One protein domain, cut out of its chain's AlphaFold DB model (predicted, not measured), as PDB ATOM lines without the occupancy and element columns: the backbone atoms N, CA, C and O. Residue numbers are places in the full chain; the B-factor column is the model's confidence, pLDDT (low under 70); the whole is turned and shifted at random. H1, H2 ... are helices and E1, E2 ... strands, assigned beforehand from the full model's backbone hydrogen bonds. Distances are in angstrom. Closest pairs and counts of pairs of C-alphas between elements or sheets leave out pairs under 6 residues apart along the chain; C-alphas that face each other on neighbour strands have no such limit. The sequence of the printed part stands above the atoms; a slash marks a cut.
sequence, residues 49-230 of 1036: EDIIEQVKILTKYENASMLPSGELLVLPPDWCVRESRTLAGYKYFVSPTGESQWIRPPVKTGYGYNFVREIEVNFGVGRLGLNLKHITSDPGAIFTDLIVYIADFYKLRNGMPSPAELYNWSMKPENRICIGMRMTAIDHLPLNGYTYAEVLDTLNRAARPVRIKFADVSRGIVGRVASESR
ATOM      1  N   GLU A  49     154.289 106.136 135.167       69.69
ATOM      2  CA  GLU A  49     152.978 105.720 135.674       69.69
ATOM      3  C   GLU A  49     152.124 106.906 136.152       69.69
ATOM      4  O   GLU A  49     150.964 107.018 135.750       69.69
ATOM      5  N   ASP A  50     152.699 107.827 136.934       71.44
ATOM      6  CA  ASP A  50     151.995 109.012 137.450       71.44
ATOM      7  C   ASP A  50     151.529 109.916 136.296       71.44
ATOM      8  O   ASP A  50     150.429 110.475 136.323       71.44
ATOM      9  N   ILE A  51     152.349 110.032 135.243       70.62
ATOM     10  CA  ILE A  51     152.007 110.772 134.022       70.62
ATOM     11  C   ILE A  51     150.840 110.087 133.298       70.62
ATOM     12  O   ILE A  51     149.910 110.770 132.867       70.62
ATOM     13  N   ILE A  52     150.837 108.754 133.178       73.00
ATOM     14  CA  ILE A  52     149.722 108.015 132.560       73.00
ATOM     15  C   ILE A  52     148.414 108.257 133.331       73.00
ATOM     16  O   ILE A  52     147.376 108.474 132.703       73.00
ATOM     17  N   GLU A  53     148.436 108.249 134.666       72.94
ATOM     18  CA  GLU A  53     147.241 108.515 135.479       72.94
ATOM     19  C   GLU A  53     146.753 109.963 135.349       72.94
ATOM     20  O   GLU A  53     145.569 110.189 135.077       72.94
ATOM     21  N   GLN A  54     147.650 110.950 135.430       71.50
ATOM     22  CA  GLN A  54     147.299 112.360 135.222       71.50
ATOM     23  C   GLN A  54     146.731 112.607 133.812       71.50
ATOM     24  O   GLN A  54     145.749 113.334 133.659       71.50
ATOM     25  N   VAL A  55     147.263 111.944 132.783       70.38
ATOM     26  CA  VAL A  55     146.743 112.009 131.407       70.38
ATOM     27  C   VAL A  55     145.344 111.399 131.293       70.38
ATOM     28  O   VAL A  55     144.492 111.984 130.620       70.38
ATOM     29  N   LYS A  56     145.060 110.268 131.955       75.06
ATOM     30  CA  LYS A  56     143.702 109.684 132.000       75.06
ATOM     31  C   LYS A  56     142.707 110.652 132.644       75.06
ATOM     32  O   LYS A  56     141.617 110.847 132.111       75.06
ATOM     33  N   ILE A  57     143.108 111.312 133.734       73.38
ATOM     34  CA  ILE A  57     142.299 112.321 134.435       73.38
ATOM     35  C   ILE A  57     142.043 113.549 133.540       73.38
ATOM     36  O   ILE A  57     140.896 113.973 133.392       73.38
ATOM     37  N   LEU A  58     143.085 114.097 132.905       69.06
ATOM     38  CA  LEU A  58     142.999 115.299 132.065       69.06
ATOM     39  C   LEU A  58     142.208 115.072 130.769       69.06
ATOM     40  O   LEU A  58     141.413 115.924 130.371       69.06
ATOM     41  N   THR A  59     142.410 113.929 130.110       64.88
ATOM     42  CA  THR A  59     141.769 113.622 128.817       64.88
ATOM     43  C   THR A  59     140.404 112.944 128.954       64.88
ATOM     44  O   THR A  59     139.643 112.933 127.988       64.88
ATOM     45  N   LYS A  60     140.068 112.420 130.144       66.94
ATOM     46  CA  LYS A  60     138.873 111.599 130.427       66.94
ATOM     47  C   LYS A  60     138.793 110.308 129.597       66.94
ATOM     48  O   LYS A  60     137.706 109.763 129.412       66.94
ATOM     49  N   TYR A  61     139.928 109.822 129.094       73.69
ATOM     50  CA  TYR A  61     140.018 108.611 128.282       73.69
ATOM     51  C   TYR A  61     140.812 107.531 129.020       73.69
ATOM     52  O   TYR A  61     141.940 107.761 129.448       73.69
ATOM     53  N   GLU A  62     140.248 106.328 129.134       60.03
ATOM     54  CA  GLU A  62     140.872 105.211 129.862       60.03
ATOM     55  C   GLU A  62     142.082 104.611 129.114       60.03
ATOM     56  O   GLU A  62     143.003 104.068 129.726       60.03
ATOM     57  N   ASN A  63     142.120 104.774 127.786       67.56
ATOM     58  CA  ASN A  63     143.076 104.149 126.864       67.56
ATOM     59  C   ASN A  63     144.410 104.917 126.734       67.56
ATOM     60  O   ASN A  63     144.878 105.168 125.619       67.56
ATOM     61  N   ALA A  64     145.021 105.300 127.859       73.88
ATOM     62  CA  ALA A  64     146.360 105.898 127.896       73.88
ATOM     63  C   ALA A  64     147.451 104.851 128.198       73.88
ATOM     64  O   ALA A  64     147.328 104.068 129.142       73.88
ATOM     65  N   SER A  65     148.524 104.851 127.405       76.44
ATOM     66  CA  SER A  65     149.694 103.967 127.520       76.44
ATOM     67  C   SER A  65     150.940 104.633 126.921       76.44
ATOM     68  O   SER A  65     150.826 105.591 126.161       76.44
ATOM     69  N   MET A  66     152.140 104.137 127.225       74.69
ATOM     70  CA  MET A  66     153.374 104.610 126.584       74.69
ATOM     71  C   MET A  66     153.877 103.653 125.507       74.69
ATOM     72  O   MET A  66     153.769 102.432 125.635       74.69
ATOM     73  N   LEU A  67     154.486 104.216 124.466       75.31
ATOM     74  CA  LEU A  67     155.207 103.472 123.438       75.31
ATOM     75  C   LEU A  67     156.713 103.389 123.761       75.31
ATOM     76  O   LEU A  67     157.246 104.304 124.390       75.31
ATOM     77  N   PRO A  68     157.442 102.368 123.260       67.94
ATOM     78  CA  PRO A  68     158.895 102.234 123.457       67.94
ATOM     79  C   PRO A  68     159.740 103.408 122.932       67.94
ATOM     80  O   PRO A  68     160.917 103.517 123.257       67.94
ATOM     81  N   SER A  69     159.156 104.281 122.109       64.69
ATOM     82  CA  SER A  69     159.753 105.531 121.626       64.69
ATOM     83  C   SER A  69     159.730 106.680 122.643       64.69
ATOM     84  O   SER A  69     160.299 107.734 122.369       64.69
ATOM     85  N   GLY A  70     159.029 106.522 123.772       68.56
ATOM     86  CA  GLY A  70     158.718 107.605 124.708       68.56
ATOM     87  C   GLY A  70     157.472 108.428 124.336       68.56
ATOM     88  O   GLY A  70     157.104 109.332 125.089       68.56
ATOM     89  N   GLU A  71     156.799 108.113 123.223       75.25
ATOM     90  CA  GLU A  71     155.531 108.739 122.818       75.25
ATOM     91  C   GLU A  71     154.368 108.290 123.721       75.25
ATOM     92  O   GLU A  71     154.219 107.107 124.041       75.25
ATOM     93  N   LEU A  72     153.515 109.242 124.102       77.19
ATOM     94  CA  LEU A  72     152.339 109.017 124.940       77.19
ATOM     95  C   LEU A  72     151.126 108.657 124.064       77.19
ATOM     96  O   LEU A  72     150.535 109.525 123.410       77.19
ATOM     97  N   LEU A  73     150.741 107.381 124.032       79.31
ATOM     98  CA  LEU A  73     149.590 106.888 123.278       79.31
ATOM     99  C   LEU A  73     148.295 107.069 124.079       79.31
ATOM    100  O   LEU A  73     148.099 106.469 125.127       79.31
ATOM    101  N   VAL A  74     147.395 107.876 123.530       79.38
ATOM    102  CA  VAL A  74     146.044 108.166 124.022       79.38
ATOM    103  C   VAL A  74     145.133 108.156 122.809       79.38
ATOM    104  O   VAL A  74     145.450 108.803 121.803       79.38
ATOM    105  N   LEU A  75     144.023 107.429 122.907       78.44
ATOM    106  CA  LEU A  75     143.005 107.328 121.866       78.44
ATOM    107  C   LEU A  75     141.639 107.766 122.415       78.44
ATOM    108  O   LEU A  75     141.358 107.490 123.584       78.44
ATOM    109  N   PRO A  76     140.785 108.417 121.600       79.25
ATOM    110  CA  PRO A  76     139.401 108.690 121.983       79.25
ATOM    111  C   PRO A  76     138.616 107.382 122.225       79.25
ATOM    112  O   PRO A  76     139.051 106.320 121.766       79.25
ATOM    113  N   PRO A  77     137.451 107.432 122.900       71.69
ATOM    114  CA  PRO A  77     136.583 106.267 123.058       71.69
ATOM    115  C   PRO A  77     136.213 105.654 121.701       71.69
ATOM    116  O   PRO A  77     136.156 106.347 120.684       71.69
ATOM    117  N   ASP A  78     136.000 104.339 121.701       74.94
ATOM    118  CA  ASP A  78     135.626 103.514 120.542       74.94
ATOM    119  C   ASP A  78     136.656 103.429 119.389       74.94
ATOM    120  O   ASP A  78     136.406 102.770 118.378       74.94
ATOM    121  N   TRP A  79     137.854 104.010 119.540       80.56
ATOM    122  CA  TRP A  79     138.987 103.772 118.634       80.56
ATOM    123  C   TRP A  79     139.768 102.517 119.033       80.56
ATOM    124  O   TRP A  79     140.106 102.334 120.202       80.56
ATOM    125  N   CYS A  80     140.139 101.678 118.058       79.69
ATOM    126  CA  CYS A  80     140.942 100.475 118.317       79.69
ATOM    127  C   CYS A  80     142.245 100.429 117.507       79.69
ATOM    128  O   CYS A  80     142.312 100.874 116.360       79.69
ATOM    129  N   VAL A  81     143.293  99.865 118.115       82.62
ATOM    130  CA  VAL A  81     144.585  99.602 117.464       82.62
ATOM    131  C   VAL A  81     144.562  98.200 116.868       82.62
ATOM    132  O   VAL A  81     144.183  97.244 117.543       82.62
ATOM    133  N   ARG A  82     144.995  98.054 115.615       82.38
ATOM    134  CA  ARG A  82     145.134  96.759 114.940       82.38
ATOM    135  C   ARG A  82     146.516  96.624 114.319       82.38
ATOM    136  O   ARG A  82     147.096  97.596 113.847       82.38
ATOM    137  N   GLU A  83     147.038  95.405 114.297       82.94
ATOM    138  CA  GLU A  83     148.288  95.091 113.602       82.94
ATOM    139  C   GLU A  83     148.015  94.786 112.125       82.94
ATOM    140  O   GLU A  83     147.020  94.145 111.765       82.94
ATOM    141  N   SER A  84     148.879  95.297 111.250       80.62
ATOM    142  CA  SER A  84     148.754  95.110 109.811       80.62
ATOM    143  C   SER A  84     149.084  93.678 109.410       80.62
ATOM    144  O   SER A  84     150.148  93.147 109.722       80.62
ATOM    145  N   ARG A  85     148.183  93.068 108.633       77.44
ATOM    146  CA  ARG A  85     148.399  91.745 108.026       77.44
ATOM    147  C   ARG A  85     149.360  91.781 106.835       77.44
ATOM    148  O   ARG A  85     149.889  90.742 106.467       77.44
ATOM    149  N   THR A  86     149.556  92.947 106.216       75.75
ATOM    150  CA  THR A  86     150.421  93.127 105.035       75.75
ATOM    151  C   THR A  86     151.810  93.653 105.386       75.75
ATOM    152  O   THR A  86     152.741  93.470 104.609       75.75
ATOM    153  N   LEU A  87     151.958  94.294 106.550       74.12
ATOM    154  CA  LEU A  87     153.203  94.883 107.039       74.12
ATOM    155  C   LEU A  87     153.412  94.453 108.495       74.12
ATOM    156  O   LEU A  87     152.956  95.121 109.424       74.12
ATOM    157  N   ALA A  88     154.070  93.310 108.687       70.31
ATOM    158  CA  ALA A  88     154.293  92.730 110.008       70.31
ATOM    159  C   ALA A  88     155.005  93.721 110.952       70.31
ATOM    160  O   ALA A  88     155.978  94.366 110.565       70.31
ATOM    161  N   GLY A  89     154.503  93.843 112.184       70.56
ATOM    162  CA  GLY A  89     155.018  94.770 113.201       70.56
ATOM    163  C   GLY A  89     154.448  96.195 113.150       70.56
ATOM    164  O   GLY A  89     154.597  96.930 114.125       70.56
ATOM    165  N   TYR A  90     153.749  96.590 112.080       78.12
ATOM    166  CA  TYR A  90     153.150  97.925 111.972       78.12
ATOM    167  C   TYR A  90     151.704  97.947 112.472       78.12
ATOM    168  O   TYR A  90     150.890  97.090 112.119       78.12
ATOM    169  N   LYS A  91     151.370  98.966 113.268       82.75
ATOM    170  CA  LYS A  91     150.031  99.188 113.830       82.75
ATOM    171  C   LYS A  91     149.300 100.296 113.074       82.75
ATOM    172  O   LYS A  91     149.920 101.265 112.646       82.75
ATOM    173  N   TYR A  92     147.992 100.135 112.920       83.38
ATOM    174  CA  TYR A  92     147.074 101.134 112.380       83.38
ATOM    175  C   TYR A  92     145.886 101.316 113.327       83.38
ATOM    176  O   TYR A  92     145.571 100.442 114.139       83.38
ATOM    177  N   PHE A  93     145.232 102.466 113.227       84.81
ATOM    178  CA  PHE A  93     144.102 102.854 114.060       84.81
ATOM    179  C   PHE A  93     142.815 102.723 113.252       84.81
ATOM    180  O   PHE A  93     142.786 103.084 112.074       84.81
ATOM    181  N   VAL A  94     141.760 102.200 113.869       83.25
ATOM    182  CA  VAL A  94     140.432 102.094 113.258       83.25
ATOM    183  C   VAL A  94     139.465 102.977 114.028       83.25
ATOM    184  O   VAL A  94     139.386 102.880 115.257       83.25
ATOM    185  N   SER A  95     138.758 103.834 113.296       81.75
ATOM    186  CA  SER A  95     137.734 104.726 113.830       81.75
ATOM    187  C   SER A  95     136.475 103.957 114.267       81.75
ATOM    188  O   SER A  95     136.241 102.835 113.803       81.75
ATOM    189  N   PRO A  96     135.585 104.581 115.060       78.50
ATOM    190  CA  PRO A  96     134.265 104.020 115.368       78.50
ATOM    191  C   PRO A  96     133.393 103.800 114.117       78.50
ATOM    192  O   PRO A  96     132.491 102.967 114.125       78.50
ATOM    193  N   THR A  97     133.674 104.516 113.019       79.12
ATOM    194  CA  THR A  97     133.015 104.355 111.709       79.12
ATOM    195  C   THR A  97     133.611 103.227 110.853       79.12
ATOM    196  O   THR A  97     133.097 102.948 109.773       79.12
ATOM    197  N   GLY A  98     134.669 102.552 111.322       76.25
ATOM    198  CA  GLY A  98     135.333 101.448 110.621       76.25
ATOM    199  C   GLY A  98     136.433 101.867 109.637       76.25
ATOM    200  O   GLY A  98     136.989 101.011 108.949       76.25
ATOM    201  N   GLU A  99     136.776 103.154 109.572       83.12
ATOM    202  CA  GLU A  99     137.830 103.681 108.700       83.12
ATOM    203  C   GLU A  99     139.216 103.426 109.307       83.12
ATOM    204  O   GLU A  99     139.453 103.682 110.487       83.12
ATOM    205  N   SER A 100     140.153 102.918 108.503       82.31
ATOM    206  CA  SER A 100     141.522 102.611 108.934       82.31
ATOM    207  C   SER A 100     142.510 103.713 108.546       82.31
ATOM    208  O   SER A 100     142.639 104.029 107.363       82.31
ATOM    209  N   GLN A 101     143.283 104.216 109.509       83.94
ATOM    210  CA  GLN A 101     144.317 105.236 109.310       83.94
ATOM    211  C   GLN A 101     145.642 104.865 109.999       83.94
ATOM    212  O   GLN A 101     145.663 104.281 111.080       83.94
ATOM    213  N   TRP A 102     146.769 105.216 109.373       82.19
ATOM    214  CA  TRP A 102     148.118 104.942 109.900       82.19
ATOM    215  C   TRP A 102     148.579 105.938 110.970       82.19
ATOM    216  O   TRP A 102     149.423 105.611 111.798       82.19
ATOM    217  N   ILE A 103     148.020 107.148 110.959       81.00
ATOM    218  CA  ILE A 103     148.290 108.205 111.939       81.00
ATOM    219  C   ILE A 103     147.176 108.157 112.991       81.00
ATOM    220  O   ILE A 103     146.015 107.930 112.651       81.00
ATOM    221  N   ARG A 104     147.502 108.351 114.268       80.00
ATOM    222  CA  ARG A 104     146.508 108.427 115.353       80.00
ATOM    223  C   ARG A 104     145.631 109.688 115.254       80.00
ATOM    224  O   ARG A 104     146.069 110.686 114.681       80.00
ATOM    225  N   PRO A 105     144.431 109.706 115.857       79.94
ATOM    226  CA  PRO A 105     143.684 110.946 116.055       79.94
ATOM    227  C   PRO A 105     144.494 111.963 116.884       79.94
ATOM    228  O   PRO A 105     145.104 111.568 117.883       79.94
ATOM    229  N   PRO A 106     144.487 113.260 116.523       77.94
ATOM    230  CA  PRO A 106     145.054 114.309 117.363       77.94
ATOM    231  C   PRO A 106     144.258 114.432 118.670       77.94
ATOM    232  O   PRO A 106     143.060 114.715 118.657       77.94
ATOM    233  N   VAL A 107     144.932 114.220 119.802       80.38
ATOM    234  CA  VAL A 107     144.378 114.370 121.156       80.38
ATOM    235  C   VAL A 107     145.327 115.245 121.964       80.38
ATOM    236  O   VAL A 107     146.508 114.925 122.082       80.38
ATOM    237  N   LYS A 108     144.815 116.343 122.524       80.56
ATOM    238  CA  LYS A 108     145.592 117.280 123.348       80.56
ATOM    239  C   LYS A 108     145.792 116.666 124.733       80.56
ATOM    240  O   LYS A 108     144.839 116.539 125.495       80.56
ATOM    241  N   THR A 109     147.019 116.245 125.028       71.38
ATOM    242  CA  THR A 109     147.369 115.476 126.237       71.38
ATOM    243  C   THR A 109     147.749 116.333 127.443       71.38
ATOM    244  O   THR A 109     147.734 115.821 128.555       71.38
ATOM    245  N   GLY A 110     148.097 117.611 127.245       68.50
ATOM    246  CA  GLY A 110     148.564 118.497 128.323       68.50
ATOM    247  C   GLY A 110     150.036 118.309 128.723       68.50
ATOM    248  O   GLY A 110     150.461 118.831 129.750       68.50
ATOM    249  N   TYR A 111     150.827 117.585 127.924       73.88
ATOM    250  CA  TYR A 111     152.268 117.407 128.140       73.88
ATOM    251  C   TYR A 111     153.043 117.674 126.850       73.88
ATOM    252  O   TYR A 111     152.646 117.224 125.774       73.88
ATOM    253  N   GLY A 112     154.158 118.392 126.976       78.00
ATOM    254  CA  GLY A 112     155.151 118.570 125.921       78.00
ATOM    255  C   GLY A 112     156.328 117.603 126.075       78.00
ATOM    256  O   GLY A 112     156.607 117.107 127.170       78.00
ATOM    257  N   TYR A 113     157.045 117.359 124.978       83.31
ATOM    258  CA  TYR A 113     158.286 116.577 124.981       83.31
ATOM    259  C   TYR A 113     159.513 117.492 124.946       83.31
ATOM    260  O   TYR A 113     159.608 118.362 124.081       83.31
ATOM    261  N   ASN A 114     160.502 117.219 125.798       83.50
ATOM    262  CA  ASN A 114     161.833 117.810 125.680       83.50
ATOM    263  C   ASN A 114     162.691 116.911 124.784       83.50
ATOM    264  O   ASN A 114     163.137 115.846 125.213       83.50
ATOM    265  N   PHE A 115     162.929 117.315 123.537       85.00
ATOM    266  CA  PHE A 115     163.756 116.547 122.600       85.00
ATOM    267  C   PHE A 115     165.258 116.727 122.856       85.00
ATOM    268  O   PHE A 115     165.709 117.812 123.213       85.00
ATOM    269  N   VAL A 116     166.056 115.687 122.570       83.00
ATOM    270  CA  VAL A 116     167.537 115.728 122.649       83.00
ATOM    271  C   VAL A 116     168.129 116.831 121.760       83.00
ATOM    272  O   VAL A 116     169.181 117.395 122.059       83.00
ATOM    273  N   ARG A 117     167.448 117.154 120.656       83.12
ATOM    274  CA  ARG A 117     167.805 118.242 119.743       83.12
ATOM    275  C   ARG A 117     166.556 119.028 119.366       83.12
ATOM    276  O   ARG A 117     165.933 118.768 118.336       83.12
ATOM    277  N   GLU A 118     166.221 119.986 120.219       87.44
ATOM    278  CA  GLU A 118     165.284 121.068 119.929       87.44
ATOM    279  C   GLU A 118     166.053 122.347 119.549       87.44
ATOM    280  O   GLU A 118     167.094 122.656 120.131       87.44
ATOM    281  N   ILE A 119     165.554 123.074 118.549       89.50
ATOM    282  CA  ILE A 119     166.125 124.314 118.018       89.50
ATOM    283  C   ILE A 119     165.029 125.382 118.031       89.50
ATOM    284  O   ILE A 119     164.016 125.238 117.346       89.50
ATOM    285  N   GLU A 120     165.235 126.461 118.785       90.00
ATOM    286  CA  GLU A 120     164.346 127.630 118.798       90.00
ATOM    287  C   GLU A 120     164.800 128.659 117.751       90.00
ATOM    288  O   GLU A 120     165.985 128.995 117.652       90.00
ATOM    289  N   VAL A 121     163.855 129.140 116.937       89.44
ATOM    290  CA  VAL A 121     164.101 130.082 115.840       89.44
ATOM    291  C   VAL A 121     163.143 131.265 115.929       89.44
ATOM    292  O   VAL A 121     161.922 131.100 115.917       89.44
ATOM    293  N   ASN A 122     163.709 132.471 115.946       89.06
ATOM    294  CA  ASN A 122     162.966 133.725 116.030       89.06
ATOM    295  C   ASN A 122     162.761 134.297 114.620       89.06
ATOM    296  O   ASN A 122     163.702 134.788 113.995       89.06
ATOM    297  N   PHE A 123     161.532 134.253 114.107       86.62
ATOM    298  CA  PHE A 123     161.195 134.771 112.783       86.62
ATOM    299  C   PHE A 123     160.581 136.167 112.858       86.62
ATOM    300  O   PHE A 123     159.526 136.371 113.455       86.62
ATOM    301  N   GLY A 124     161.210 137.123 112.174       78.75
ATOM    302  CA  GLY A 124     160.724 138.497 112.067       78.75
ATOM    303  C   GLY A 124     159.447 138.680 111.233       78.75
ATOM    304  O   GLY A 124     158.683 137.753 110.933       78.75
ATOM    305  N   VAL A 125     159.219 139.930 110.831       74.25
ATOM    306  CA  VAL A 125     158.125 140.304 109.926       74.25
ATOM    307  C   VAL A 125     158.334 139.708 108.526       74.25
ATOM    308  O   VAL A 125     159.431 139.752 107.976       74.25
ATOM    309  N   GLY A 126     157.273 139.146 107.933       75.56
ATOM    310  CA  GLY A 126     157.297 138.575 106.580       75.56
ATOM    311  C   GLY A 126     157.105 137.053 106.512       75.56
ATOM    312  O   GLY A 126     156.503 136.438 107.390       75.56
ATOM    313  N   ARG A 127     157.565 136.446 105.408       81.88
ATOM    314  CA  ARG A 127     157.432 135.001 105.129       81.88
ATOM    315  C   ARG A 127     158.578 134.216 105.762       81.88
ATOM    316  O   ARG A 127     159.726 134.586 105.572       81.88
ATOM    317  N   LEU A 128     158.272 133.084 106.400       85.00
ATOM    318  CA  LEU A 128     159.259 132.249 107.106       85.00
ATOM    319  C   LEU A 128     160.339 131.636 106.189       85.00
ATOM    320  O   LEU A 128     161.469 131.445 106.621       85.00
ATOM    321  N   GLY A 129     159.999 131.314 104.932       84.06
ATOM    322  CA  GLY A 129     160.873 130.542 104.027       84.06
ATOM    323  C   GLY A 129     160.724 129.021 104.116       84.06
ATOM    324  O   GLY A 129     161.402 128.291 103.400       84.06
ATOM    325  N   LEU A 130     159.834 128.538 104.986       89.44
ATOM    326  CA  LEU A 130     159.601 127.117 105.244       89.44
ATOM    327  C   LEU A 130     158.367 126.605 104.501       89.44
ATOM    328  O   LEU A 130     157.286 127.187 104.615       89.44
ATOM    329  N   ASN A 131     158.509 125.487 103.794       88.44
ATOM    330  CA  ASN A 131     157.389 124.706 103.284       88.44
ATOM    331  C   ASN A 131     156.967 123.687 104.357       88.44
ATOM    332  O   ASN A 131     157.653 122.685 104.560       88.44
ATOM    333  N   LEU A 132     155.878 123.967 105.076       89.75
ATOM    334  CA  LEU A 132     155.375 123.124 106.166       89.75
ATOM    335  C   LEU A 132     154.310 122.149 105.650       89.75
ATOM    336  O   LEU A 132     153.295 122.582 105.099       89.75
ATOM    337  N   LYS A 133     154.500 120.844 105.860       88.81
ATOM    338  CA  LYS A 133     153.542 119.800 105.453       88.81
ATOM    339  C   LYS A 133     153.018 118.997 106.644       88.81
ATOM    340  O   LYS A 133     153.665 118.909 107.685       88.81
ATOM    341  N   HIS A 134     151.832 118.422 106.454       88.00
ATOM    342  CA  HIS A 134     151.256 117.386 107.308       88.00
ATOM    343  C   HIS A 134     152.055 116.088 107.137       88.00
ATOM    344  O   HIS A 134     152.414 115.759 106.006       88.00
ATOM    345  N   ILE A 135     152.303 115.349 108.225       82.62
ATOM    346  CA  ILE A 135     152.934 114.016 108.196       82.62
ATOM    347  C   ILE A 135     152.287 113.126 107.119       82.62
ATOM    348  O   ILE A 135     151.066 112.985 107.066       82.62
ATOM    349  N   THR A 136     153.093 112.519 106.250       67.00
ATOM    350  CA  THR A 136     152.629 111.494 105.306       67.00
ATOM    351  C   THR A 136     152.133 110.268 106.071       67.00
ATOM    352  O   THR A 136     152.697 109.907 107.101       67.00
ATOM    353  N   SER A 137     151.062 109.626 105.596       66.38
ATOM    354  CA  SER A 137     150.427 108.467 106.245       66.38
ATOM    355  C   SER A 137     151.238 107.171 106.094       66.38
ATOM    356  O   SER A 137     150.683 106.118 105.784       66.38
ATOM    357  N   ASP A 138     152.553 107.274 106.258       71.44
ATOM    358  CA  ASP A 138     153.508 106.195 106.072       71.44
ATOM    359  C   ASP A 138     153.516 105.290 107.319       71.44
ATOM    360  O   ASP A 138     153.536 105.794 108.450       71.44
ATOM    361  N   PRO A 139     153.503 103.955 107.154       68.12
ATOM    362  CA  PRO A 139     153.529 103.023 108.276       68.12
ATOM    363  C   PRO A 139     154.757 103.234 109.177       68.12
ATOM    364  O   PRO A 139     155.897 103.147 108.722       68.12
ATOM    365  N   GLY A 140     154.524 103.454 110.475       68.19
ATOM    366  CA  GLY A 140     155.579 103.527 111.496       68.19
ATOM    367  C   GLY A 140     156.216 104.900 111.716       68.19
ATOM    368  O   GLY A 140     157.321 104.971 112.253       68.19
ATOM    369  N   ALA A 141     155.542 105.992 111.343       73.81
ATOM    370  CA  ALA A 141     155.897 107.314 111.855       73.81
ATOM    371  C   ALA A 141     155.879 107.335 113.403       73.81
ATOM    372  O   ALA A 141     155.011 106.729 114.026       73.81
ATOM    373  N   ILE A 142     156.833 108.050 114.008       77.94
ATOM    374  CA  ILE A 142     156.993 108.206 115.466       77.94
ATOM    375  C   ILE A 142     156.689 109.665 115.847       77.94
ATOM    376  O   ILE A 142     156.939 110.564 115.036       77.94
ATOM    377  N   PHE A 143     156.183 109.899 117.063       78.62
ATOM    378  CA  PHE A 143     155.705 111.195 117.563       78.62
ATOM    379  C   PHE A 143     154.605 111.747 116.650       78.62
ATOM    380  O   PHE A 143     154.701 112.820 116.049       78.62
ATOM    381  N   THR A 144     153.569 110.921 116.487       78.00
ATOM    382  CA  THR A 144     152.458 111.148 115.550       78.00
ATOM    383  C   THR A 144     151.461 112.209 116.024       78.00
ATOM    384  O   THR A 144     150.597 112.629 115.259       78.00
ATOM    385  N   ASP A 145     151.618 112.688 117.257       77.81
ATOM    386  CA  ASP A 145     150.932 113.838 117.841       77.81
ATOM    387  C   ASP A 145     151.542 115.201 117.442       77.81
ATOM    388  O   ASP A 145     150.885 116.226 117.631       77.81
ATOM    389  N   LEU A 146     152.744 115.234 116.845       86.50
ATOM    390  CA  LEU A 146     153.385 116.436 116.283       86.50
ATOM    391  C   LEU A 146     153.237 116.494 114.753       86.50
ATOM    392  O   LEU A 146     154.164 116.211 113.994       86.50
ATOM    393  N   ILE A 147     152.048 116.882 114.290       84.19
ATOM    394  CA  ILE A 147     151.563 116.659 112.912       84.19
ATOM    395  C   ILE A 147     152.280 117.492 111.818       84.19
ATOM    396  O   ILE A 147     152.158 117.188 110.626       84.19
ATOM    397  N   VAL A 148     153.053 118.524 112.173       89.19
ATOM    398  CA  VAL A 148     153.660 119.470 111.211       89.19
ATOM    399  C   VAL A 148     155.174 119.293 111.110       89.19
ATOM    400  O   VAL A 148     155.869 119.252 112.126       89.19
ATOM    401  N   TYR A 149     155.708 119.250 109.883       90.44
ATOM    402  CA  TYR A 149     157.150 119.130 109.638       90.44
ATOM    403  C   TYR A 149     157.671 120.031 108.507       90.44
ATOM    404  O   TYR A 149     156.928 120.419 107.601       90.44
ATOM    405  N   ILE A 150     158.971 120.344 108.553       91.50
ATOM    406  CA  ILE A 150     159.679 121.076 107.491       91.50
ATOM    407  C   ILE A 150     159.889 120.137 106.299       91.50
ATOM    408  O   ILE A 150     160.703 119.217 106.368       91.50
ATOM    409  N   ALA A 151     159.184 120.375 105.196       87.75
ATOM    410  CA  ALA A 151     159.316 119.580 103.978       87.75
ATOM    411  C   ALA A 151     160.376 120.121 103.009       87.75
ATOM    412  O   ALA A 151     160.993 119.330 102.305       87.75
ATOM    413  N   ASP A 152     160.557 121.444 102.945       87.31
ATOM    414  CA  ASP A 152     161.522 122.098 102.052       87.31
ATOM    415  C   ASP A 152     161.794 123.558 102.474       87.31
ATOM    416  O   ASP A 152     160.983 124.167 103.184       87.31
ATOM    417  N   PHE A 153     162.894 124.135 101.992       88.25
ATOM    418  CA  PHE A 153     163.234 125.554 102.122       88.25
ATOM    419  C   PHE A 153     163.005 126.265 100.785       88.25
ATOM    420  O   PHE A 153     163.599 125.897  99.775       88.25
ATOM    421  N   TYR A 154     162.177 127.313 100.761       84.88
ATOM    422  CA  TYR A 154     161.913 128.075  99.538       84.88
ATOM    423  C   TYR A 154     162.519 129.478  99.585       84.88
ATOM    424  O   TYR A 154     162.393 130.206 100.570       84.88
ATOM    425  N   LYS A 155     163.109 129.897  98.462       83.25
ATOM    426  CA  LYS A 155     163.626 131.258  98.270       83.25
ATOM    427  C   LYS A 155     162.499 132.261  98.060       83.25
ATOM    428  O   LYS A 155     161.423 131.935  97.552       83.25
ATOM    429  N   LEU A 156     162.751 133.516  98.420       82.69
ATOM    430  CA  LEU A 156     161.808 134.605  98.167       82.69
ATOM    431  C   LEU A 156     161.634 134.825  96.650       82.69
ATOM    432  O   LEU A 156     162.517 134.515  95.852       82.69
ATOM    433  N   ARG A 157     160.493 135.393  96.223       73.69
ATOM    434  CA  ARG A 157     160.146 135.583  94.790       73.69
ATOM    435  C   ARG A 157     161.146 136.438  93.991       73.69
ATOM    436  O   ARG A 157     161.104 136.434  92.769       73.69
ATOM    437  N   ASN A 158     162.008 137.182  94.676       76.50
ATOM    438  CA  ASN A 158     163.099 137.986  94.123       76.50
ATOM    439  C   ASN A 158     164.432 137.210  94.000       76.50
ATOM    440  O   ASN A 158     165.445 137.813  93.662       76.50
ATOM    441  N   GLY A 159     164.454 135.907  94.303       78.81
ATOM    442  CA  GLY A 159     165.658 135.067  94.305       78.81
ATOM    443  C   GLY A 159     166.542 135.213  95.550       78.81
ATOM    444  O   GLY A 159     167.544 134.509  95.660       78.81
ATOM    445  N   MET A 160     166.177 136.093  96.489       81.94
ATOM    446  CA  MET A 160     166.917 136.302  97.736       81.94
ATOM    447  C   MET A 160     166.716 135.128  98.707       81.94
ATOM    448  O   MET A 160     165.650 134.496  98.685       81.94
ATOM    449  N   PRO A 161     167.706 134.852  99.578       82.69
ATOM    450  CA  PRO A 161     167.559 133.860 100.634       82.69
ATOM    451  C   PRO A 161     166.401 134.225 101.562       82.69
ATOM    452  O   PRO A 161     166.162 135.394 101.872       82.69
ATOM    453  N   SER A 162     165.672 133.211 101.995       86.69
ATOM    454  CA  SER A 162     164.580 133.352 102.950       86.69
ATOM    455  C   SER A 162     165.082 133.453 104.400       86.69
ATOM    456  O   SER A 162     166.223 133.081 104.674       86.69
ATOM    457  N   PRO A 163     164.257 133.911 105.364       86.94
ATOM    458  CA  PRO A 163     164.660 133.984 106.772       86.94
ATOM    459  C   PRO A 163     165.149 132.650 107.358       86.94
ATOM    460  O   PRO A 163     166.108 132.642 108.123       86.94
ATOM    461  N   ALA A 164     164.559 131.523 106.947       86.44
ATOM    462  CA  ALA A 164     165.032 130.187 107.309       86.44
ATOM    463  C   ALA A 164     166.425 129.846 106.736       86.44
ATOM    464  O   ALA A 164     167.257 129.273 107.437       86.44
ATOM    465  N   GLU A 165     166.708 130.218 105.481       87.31
ATOM    466  CA  GLU A 165     168.046 130.053 104.889       87.31
ATOM    467  C   GLU A 165     169.073 130.973 105.565       87.31
ATOM    468  O   GLU A 165     170.177 130.528 105.869       87.31
ATOM    469  N   LEU A 166     168.700 132.226 105.857       87.75
ATOM    470  CA  LEU A 166     169.549 133.194 106.560       87.75
ATOM    471  C   LEU A 166     169.924 132.706 107.966       87.75
ATOM    472  O   LEU A 166     171.104 132.733 108.310       87.75
ATOM    473  N   TYR A 167     168.958 132.184 108.733       88.44
ATOM    474  CA  TYR A 167     169.221 131.536 110.023       88.44
ATOM    475  C   TYR A 167     170.198 130.360 109.875       88.44
ATOM    476  O   TYR A 167     171.193 130.259 110.594       88.44
ATOM    477  N   ASN A 168     169.972 129.485 108.892       88.50
ATOM    478  CA  ASN A 168     170.870 128.360 108.644       88.50
ATOM    479  C   ASN A 168     172.284 128.792 108.227       88.50
ATOM    480  O   ASN A 168     173.237 128.053 108.473       88.50
ATOM    481  N   TRP A 169     172.454 129.966 107.617       84.69
ATOM    482  CA  TRP A 169     173.773 130.505 107.279       84.69
ATOM    483  C   TRP A 169     174.492 131.132 108.478       84.69
ATOM    484  O   TRP A 169     175.713 131.012 108.552       84.69
ATOM    485  N   SER A 170     173.770 131.739 109.428       82.00
ATOM    486  CA  SER A 170     174.365 132.286 110.656       82.00
ATOM    487  C   SER A 170     174.748 131.222 111.693       82.00
ATOM    488  O   SER A 170     175.583 131.492 112.551       82.00
ATOM    489  N   MET A 171     174.178 130.012 111.625       85.00
ATOM    490  CA  MET A 171     174.374 128.966 112.642       85.00
ATOM    491  C   MET A 171     175.386 127.874 112.248       85.00
ATOM    492  O   MET A 171     175.530 127.501 111.075       85.00
ATOM    493  N   LYS A 172     176.054 127.295 113.261       82.06
ATOM    494  CA  LYS A 172     176.868 126.064 113.147       82.06
ATOM    495  C   LYS A 172     175.999 124.880 112.677       82.06
ATOM    496  O   LYS A 172     174.826 124.843 113.047       82.06
ATOM    497  N   PRO A 173     176.535 123.892 111.929       78.50
ATOM    498  CA  PRO A 173     175.757 122.776 111.371       78.50
ATOM    499  C   PRO A 173     174.866 122.015 112.365       78.50
ATOM    500  O   PRO A 173     173.756 121.622 112.009       78.50
ATOM    501  N   GLU A 174     175.308 121.852 113.614       76.94
ATOM    502  CA  GLU A 174     174.541 121.191 114.682       76.94
ATOM    503  C   GLU A 174     173.220 121.907 115.018       76.94
ATOM    504  O   GLU A 174     172.205 121.244 115.248       76.94
ATOM    505  N   ASN A 175     173.206 123.242 114.951       85.12
ATOM    506  CA  ASN A 175     172.077 124.102 115.329       85.12
ATOM    507  C   ASN A 175     171.271 124.599 114.113       85.12
ATOM    508  O   ASN A 175     170.483 125.533 114.225       85.12
ATOM    509  N   ARG A 176     171.464 123.998 112.931       89.00
ATOM    510  CA  ARG A 176     170.675 124.308 111.729       89.00
ATOM    511  C   ARG A 176     169.351 123.560 111.728       89.00
ATOM    512  O   ARG A 176     169.321 122.348 111.957       89.00
ATOM    513  N   ILE A 177     168.280 124.261 111.366       90.69
ATOM    514  CA  ILE A 177     167.004 123.624 111.044       90.69
ATOM    515  C   ILE A 177     167.153 122.815 109.752       90.69
ATOM    516  O   ILE A 177     167.747 123.270 108.773       90.69
ATOM    517  N   CYS A 178     166.638 121.591 109.759       88.50
ATOM    518  CA  CYS A 178     166.816 120.602 108.698       88.50
ATOM    519  C   CYS A 178     165.456 120.155 108.145       88.50
ATOM    520  O   CYS A 178     164.450 120.166 108.858       88.50
ATOM    521  N   ILE A 179     165.433 119.707 106.886       88.50
ATOM    522  CA  ILE A 179     164.266 119.020 106.313       88.50
ATOM    523  C   ILE A 179     163.975 117.768 107.157       88.50
ATOM    524  O   ILE A 179     164.896 117.060 107.560       88.50
ATOM    525  N   GLY A 180     162.698 117.515 107.442       85.44
ATOM    526  CA  GLY A 180     162.226 116.397 108.264       85.44
ATOM    527  C   GLY A 180     161.980 116.728 109.741       85.44
ATOM    528  O   GLY A 180     161.224 116.001 110.384       85.44
ATOM    529  N   MET A 181     162.527 117.829 110.275       90.19
ATOM    530  CA  MET A 181     162.262 118.242 111.663       90.19
ATOM    531  C   MET A 181     160.774 118.563 111.886       90.19
ATOM    532  O   MET A 181     160.128 119.173 111.027       90.19
ATOM    533  N   ARG A 182     160.241 118.160 113.048       88.31
ATOM    534  CA  ARG A 182     158.867 118.468 113.484       88.31
ATOM    535  C   ARG A 182     158.807 119.832 114.160       88.31
ATOM    536  O   ARG A 182     159.810 120.289 114.697       88.31
ATOM    537  N   MET A 183     157.639 120.462 114.149       90.19
ATOM    538  CA  MET A 183     157.385 121.711 114.869       90.19
ATOM    539  C   MET A 183     156.772 121.399 116.241       90.19
ATOM    540  O   MET A 183     155.701 120.800 116.302       90.19
ATOM    541  N   THR A 184     157.456 121.779 117.323       88.00
ATOM    542  CA  THR A 184     157.095 121.403 118.704       88.00
ATOM    543  C   THR A 184     156.272 122.479 119.407       88.00
ATOM    544  O   THR A 184     155.308 122.157 120.098       88.00
ATOM    545  N   ALA A 185     156.629 123.755 119.229       88.62
ATOM    546  CA  ALA A 185     155.968 124.876 119.898       88.62
ATOM    547  C   ALA A 185     155.984 126.169 119.065       88.62
ATOM    548  O   ALA A 185     156.907 126.391 118.275       88.62
ATOM    549  N   ILE A 186     154.992 127.036 119.294       88.25
ATOM    550  CA  ILE A 186     154.919 128.420 118.787       88.25
ATOM    551  C   ILE A 186     154.714 129.351 119.984       88.25
ATOM    552  O   ILE A 186     153.753 129.173 120.722       88.25
ATOM    553  N   ASP A 187     155.606 130.324 120.186       81.25
ATOM    554  CA  ASP A 187     155.541 131.318 121.274       81.25
ATOM    555  C   ASP A 187     155.200 130.719 122.660       81.25
ATOM    556  O   ASP A 187     154.423 131.278 123.429       81.25
ATOM    557  N   HIS A 188     155.833 129.579 122.971       79.31
ATOM    558  CA  HIS A 188     155.668 128.739 124.177       79.31
ATOM    559  C   HIS A 188     154.412 127.863 124.258       79.31
ATOM    560  O   HIS A 188     154.299 127.074 125.192       79.31
ATOM    561  N   LEU A 189     153.512 127.903 123.273       82.56
ATOM    562  CA  LEU A 189     152.392 126.962 123.177       82.56
ATOM    563  C   LEU A 189     152.870 125.621 122.585       82.56
ATOM    564  O   LEU A 189     153.297 125.614 121.424       82.56
ATOM    565  N   PRO A 190     152.798 124.491 123.320       84.19
ATOM    566  CA  PRO A 190     153.123 123.173 122.778       84.19
ATOM    567  C   PRO A 190     152.054 122.720 121.777       84.19
ATOM    568  O   PRO A 190     150.856 122.880 122.003       84.19
ATOM    569  N   LEU A 191     152.488 122.127 120.665       83.81
ATOM    570  CA  LEU A 191     151.629 121.747 119.536       83.81
ATOM    571  C   LEU A 191     151.143 120.287 119.589       83.81
ATOM    572  O   LEU A 191     150.522 119.803 118.639       83.81
ATOM    573  N   ASN A 192     151.410 119.583 120.690       84.62
ATOM    574  CA  ASN A 192     151.010 118.196 120.916       84.62
ATOM    575  C   ASN A 192     149.494 118.004 120.757       84.62
ATOM    576  O   ASN A 192     148.692 118.562 121.511       84.62
ATOM    577  N   GLY A 193     149.092 117.194 119.774       78.00
ATOM    578  CA  GLY A 193     147.685 116.883 119.530       78.00
ATOM    579  C   GLY A 193     146.883 118.007 118.869       78.00
ATOM    580  O   GLY A 193     145.655 117.972 118.913       78.00
ATOM    581  N   TYR A 194     147.541 118.997 118.257       85.00
ATOM    582  CA  TYR A 194     146.881 119.977 117.390       85.00
ATOM    583  C   TYR A 194     146.803 119.461 115.947       85.00
ATOM    584  O   TYR A 194     147.751 118.880 115.416       85.00
ATOM    585  N   THR A 195     145.680 119.710 115.274       86.25
ATOM    586  CA  THR A 195     145.521 119.418 113.841       86.25
ATOM    587  C   THR A 195     146.395 120.345 112.986       86.25
ATOM    588  O   THR A 195     146.684 121.473 113.377       86.25
ATOM    589  N   TYR A 196     146.768 119.932 111.768       86.62
ATOM    590  CA  TYR A 196     147.540 120.784 110.842       86.62
ATOM    591  C   TYR A 196     146.860 122.137 110.551       86.62
ATOM    592  O   TYR A 196     147.545 123.145 110.386       86.62
ATOM    593  N   ALA A 197     145.522 122.179 110.532       86.44
ATOM    594  CA  ALA A 197     144.760 123.413 110.354       86.44
ATOM    595  C   ALA A 197     144.896 124.356 111.563       86.44
ATOM    596  O   ALA A 197     145.272 125.509 111.376       86.44
ATOM    597  N   GLU A 198     144.688 123.869 112.795       87.69
ATOM    598  CA  GLU A 198     144.945 124.657 114.018       87.69
ATOM    599  C   GLU A 198     146.420 125.093 114.109       87.69
ATOM    600  O   GLU A 198     146.723 126.220 114.498       87.69
ATOM    601  N   VAL A 199     147.318 124.205 113.672       87.19
ATOM    602  CA  VAL A 199     148.724 124.411 113.294       87.19
ATOM    603  C   VAL A 199     148.983 125.762 112.630       87.19
ATOM    604  O   VAL A 199     149.629 126.681 113.134       87.19
ATOM    605  N   LEU A 200     148.457 125.854 111.414       87.88
ATOM    606  CA  LEU A 200     148.614 127.024 110.567       87.88
ATOM    607  C   LEU A 200     147.828 128.228 111.090       87.88
ATOM    608  O   LEU A 200     148.313 129.348 110.971       87.88
ATOM    609  N   ASP A 201     146.656 128.030 111.691       87.56
ATOM    610  CA  ASP A 201     145.847 129.118 112.242       87.56
ATOM    611  C   ASP A 201     146.528 129.804 113.431       87.56
ATOM    612  O   ASP A 201     146.574 131.032 113.481       87.56
ATOM    613  N   THR A 202     147.115 129.040 114.355       86.38
ATOM    614  CA  THR A 202     147.936 129.590 115.448       86.38
ATOM    615  C   THR A 202     149.164 130.318 114.905       86.38
ATOM    616  O   THR A 202     149.401 131.464 115.281       86.38
ATOM    617  N   LEU A 203     149.871 129.737 113.931       87.25
ATOM    618  CA  LEU A 203     151.018 130.368 113.267       87.25
ATOM    619  C   LEU A 203     150.663 131.657 112.494       87.25
ATOM    620  O   LEU A 203     151.490 132.564 112.381       87.25
ATOM    621  N   ASN A 204     149.448 131.743 111.948       84.56
ATOM    622  CA  ASN A 204     148.936 132.922 111.246       84.56
ATOM    623  C   ASN A 204     148.437 134.014 112.207       84.56
ATOM    624  O   ASN A 204     148.485 135.190 111.850       84.56
ATOM    625  N   ARG A 205     147.957 133.637 113.400       84.62
ATOM    626  CA  ARG A 205     147.485 134.556 114.452       84.62
ATOM    627  C   ARG A 205     148.608 135.051 115.373       84.62
ATOM    628  O   ARG A 205     148.430 136.078 116.019       84.62
ATOM    629  N   ALA A 206     149.738 134.345 115.437       83.62
ATOM    630  CA  ALA A 206     150.882 134.705 116.271       83.62
ATOM    631  C   ALA A 206     151.480 136.076 115.892       83.62
ATOM    632  O   ALA A 206     151.671 136.402 114.712       83.62
ATOM    633  N   ALA A 207     151.788 136.889 116.905       78.50
ATOM    634  CA  ALA A 207     152.340 138.227 116.725       78.50
ATOM    635  C   ALA A 207     153.807 138.156 116.271       78.50
ATOM    636  O   ALA A 207     154.603 137.410 116.827       78.50
ATOM    637  N   ARG A 208     154.191 138.944 115.258       81.94
ATOM    638  CA  ARG A 208     155.575 138.956 114.747       81.94
ATOM    639  C   ARG A 208     156.435 139.946 115.545       81.94
ATOM    640  O   ARG A 208     156.005 141.089 115.685       81.94
ATOM    641  N   PRO A 209     157.653 139.573 115.991       83.56
ATOM    642  CA  PRO A 209     158.391 138.343 115.676       83.56
ATOM    643  C   PRO A 209     157.878 137.091 116.412       83.56
ATOM    644  O   PRO A 209     157.716 137.113 117.624       83.56
ATOM    645  N   VAL A 210     157.691 135.999 115.663       88.06
ATOM    646  CA  VAL A 210     157.174 134.708 116.159       88.06
ATOM    647  C   VAL A 210     158.337 133.780 116.485       88.06
ATOM    648  O   VAL A 210     159.239 133.611 115.657       88.06
ATOM    649  N   ARG A 211     158.297 133.128 117.646       88.81
ATOM    650  CA  ARG A 211     159.265 132.095 118.039       88.81
ATOM    651  C   ARG A 211     158.715 130.717 117.726       88.81
ATOM    652  O   ARG A 211     157.593 130.394 118.109       88.81
ATOM    653  N   ILE A 212     159.499 129.900 117.030       91.38
ATOM    654  CA  ILE A 212     159.103 128.548 116.634       91.38
ATOM    655  C   ILE A 212     160.191 127.565 117.050       91.38
ATOM    656  O   ILE A 212     161.362 127.759 116.723       91.38
ATOM    657  N   LYS A 213     159.795 126.495 117.737       91.50
ATOM    658  CA  LYS A 213     160.681 125.395 118.123       91.50
ATOM    659  C   LYS A 213     160.551 124.228 117.151       91.50
ATOM    660  O   LYS A 213     159.439 123.782 116.860       91.50
ATOM    661  N   PHE A 214     161.686 123.721 116.676       91.44
ATOM    662  CA  PHE A 214     161.774 122.548 115.808       91.44
ATOM    663  C   PHE A 214     162.604 121.442 116.450       91.44
ATOM    664  O   PHE A 214     163.689 121.708 116.965       91.44
ATOM    665  N   ALA A 215     162.135 120.200 116.363       88.75
ATOM    666  CA  ALA A 215     162.795 119.040 116.947       88.75
ATOM    667  C   ALA A 215     163.196 117.979 115.911       88.75
ATOM    668  O   ALA A 215     162.457 117.661 114.970       88.75
ATOM    669  N   ASP A 216     164.370 117.389 116.129       87.00
ATOM    670  CA  ASP A 216     164.865 116.214 115.409       87.00
ATOM    671  C   ASP A 216     164.380 114.931 116.101       87.00
ATOM    672  O   ASP A 216     165.051 114.371 116.971       87.00
ATOM    673  N   VAL A 217     163.189 114.471 115.709       81.12
ATOM    674  CA  VAL A 217     162.515 113.295 116.291       81.12
ATOM    675  C   VAL A 217     163.359 112.015 116.218       81.12
ATOM    676  O   VAL A 217     163.223 111.143 117.073       81.12
ATOM    677  N   SER A 218     164.284 111.911 115.256       78.94
ATOM    678  CA  SER A 218     165.160 110.739 115.114       78.94
ATOM    679  C   SER A 218     166.127 110.536 116.289       78.94
ATOM    680  O   SER A 218     166.666 109.444 116.454       78.94
ATOM    681  N   ARG A 219     166.339 111.571 117.118       77.62
ATOM    682  CA  ARG A 219     167.278 111.560 118.252       77.62
ATOM    683  C   ARG A 219     166.631 111.271 119.610       77.62
ATOM    684  O   ARG A 219     167.356 111.188 120.595       77.62
ATOM    685  N   GLY A 220     165.308 111.117 119.667       76.31
ATOM    686  CA  GLY A 220     164.577 110.832 120.904       76.31
ATOM    687  C   GLY A 220     164.417 112.026 121.857       76.31
ATOM    688  O   GLY A 220     164.689 113.184 121.514       76.31
ATOM    689  N   ILE A 221     163.932 111.725 123.064       82.81
ATOM    690  CA  ILE A 221     163.571 112.692 124.111       82.81
ATOM    691  C   ILE A 221     164.472 112.561 125.346       82.81
ATOM    692  O   ILE A 221     164.981 111.484 125.636       82.81
ATOM    693  N   VAL A 222     164.656 113.671 126.060       75.44
ATOM    694  CA  VAL A 222     165.371 113.767 127.348       75.44
ATOM    695  C   VAL A 222     164.395 113.671 128.525       75.44
ATOM    696  O   VAL A 222     164.758 113.184 129.587       75.44
ATOM    697  N   GLY A 223     163.152 114.128 128.342       70.38
ATOM    698  CA  GLY A 223     162.111 114.113 129.371       70.38
ATOM    699  C   GLY A 223     160.790 114.699 128.868       70.38
ATOM    700  O   GLY A 223     160.652 115.020 127.682       70.38
ATOM    701  N   ARG A 224     159.815 114.858 129.767       71.75
ATOM    702  CA  ARG A 224     158.504 115.471 129.483       71.75
ATOM    703  C   ARG A 224     158.230 116.608 130.461       71.75
ATOM    704  O   ARG A 224     158.741 116.595 131.574       71.75
ATOM    705  N   VAL A 225     157.428 117.581 130.039       68.88
ATOM    706  CA  VAL A 225     157.045 118.740 130.859       68.88
ATOM    707  C   VAL A 225     155.531 118.890 130.802       68.88
ATOM    708  O   VAL A 225     154.951 118.900 129.714       68.88
ATOM    709  N   ALA A 226     154.886 118.995 131.965       60.75
ATOM    710  CA  ALA A 226     153.470 119.341 132.044       60.75
ATOM    711  C   ALA A 226     153.260 120.736 131.442       60.75
ATOM    712  O   ALA A 226     153.993 121.670 131.770       60.75
ATOM    713  N   SER A 227     152.282 120.901 130.551       52.47
ATOM    714  CA  SER A 227     152.001 122.219 129.988       52.47
ATOM    715  C   SER A 227     151.331 123.085 131.055       52.47
ATOM    716  O   SER A 227     150.115 123.008 131.234       52.47
ATOM    717  N   GLU A 228     152.115 123.905 131.762       43.81
ATOM    718  CA  GLU A 228     151.594 124.953 132.644       43.81
ATOM    719  C   GLU A 228     150.731 125.927 131.826       43.81
ATOM    720  O   GLU A 228     151.219 126.916 131.274       43.81
ATOM    721  N   SER A 229     149.421 125.690 131.783       38.59
ATOM    722  CA  SER A 229     148.453 126.739 131.487       38.59
ATOM    723  C   SER A 229     148.438 127.694 132.679       38.59
ATOM    724  O   SER A 229     147.621 127.550 133.591       38.59
ATOM    725  N   ARG A 230     149.396 128.627 132.715       37.81
ATOM    726  CA  ARG A 230     149.475 129.637 133.771       37.81
ATOM    727  C   ARG A 230     148.193 130.459 133.771       37.81
ATOM    728  O   ARG A 230     147.927 131.217 132.847       37.81
TER     729      ARG A 230
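AT A GLANCE: This is residues 49 to 230 of the 1036 residues of the protein "Uncharacterized protein AlNc14C113G6448" of Albugo laibachii Nc14 (UniProt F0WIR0). The model has two unequal lobes: a small one from the first residues, in which H1 packs on the hairpin E1-E2 while a second hairpin, E3-E4, is set apart from E1-E2, and a larger one made by the strands from E5 onward with H2 and H3. In the larger lobe the three-stranded sheet E6-E10-E9 has the pair E5-E11 near one end and H2 near the other; the hairpin E7-E8 meets edge strand E9 through E8, and H3 lies over E9 with its start by the looped end of that hairpin. The printed part has 182 residues with three named helices and eleven named strands, in the order H1 E1 E2 E3 E4 E5 E6 E7 E8 H2 E9 H3 E10 E11. The three-stranded sheet is antiparallel, and the class is mixed, helices and strands, with under half of the residues, 82, in named elements. The whole is compact, with a radius of gyration of the C-alphas of 17.5 A and spans of 51 by 42 by 29 A.

HOW THE PARTS SIT: The closest C-alphas of H1, residues 49 to 59, and E1, residues 64 to 66, are those of Ile 52 and Ala 64, 6.1 A apart. E1 and E2, residues 72 to 74, form an antiparallel hairpin, with N 65 and O 73 within hydrogen-bond range at 2.8 A. E3, residues 80 to 83, and E4, residues 91 to 94, form another antiparallel hairpin, with N 82 and O 92 at 2.9 A; both strands are apart from E1. E5, residues 111 to 115, and E11, residues 221 to 226, are antiparallel neighbours at 155 degrees, with N 112 and O 225 at 2.9 A. H1 and E11 are near each other, with 5 pairs of C-alphas within 10 A. E6, residues 118 to 123, E10, residues 210 to 215, and E9, residues 182 to 186, form a sheet in the order E6 - E10 - E9, only just strongly twisted, with C-alphas up to 4.1 A off its best plane. N 121 and O 212 are 2.9 A apart, as are N 184 and O 213. E5 and E6 meet only through their link. E7, residues 130 to 134, and E8, residues 148 to 153, form an antiparallel hairpin, with N 131 and O 152 at 2.9 A. The closest C-alphas of E8 and E9 are those of Tyr 149 and Arg 182, 4.3 A apart. H2, residues 163 to 170, only grazes the three-stranded sheet, with its residues 163 to 167; the C-alphas of Phe 123 and Pro 163 are 7.0 A apart. H3, residues 196 to 205, is on that sheet at a height of 10.5 A, over E9 and slantwise to the strands, at 36 degrees to E9 on the local plane, which is fitted to just 6 C-alphas. In H1, H2 and H3 every O i to N i+4 pair is within hydrogen-bond range.

IN THESE COORDINATES: H1 begins at C-alpha 49, (152.978, 105.720, 135.674), and is 15.3 A long; H3 is 14.2 A. E6 measures 16.0 A, E8 14.5 A and E10 16.7 A. E11, 14.5 A, ends at C-alpha 226, (153.470, 119.341, 132.044).

THE WHOLE: The two C-alphas farthest apart, those of Glu 49 and Asn 158, are 53.6 A apart. The printed part has no cut. The long links are E4 to E5, E7 to E8 and H2 to E9. Mean pLDDT of the printed part is 79.9; 20 residues are under 70, among them residues 58 to 60 and 225 to 230.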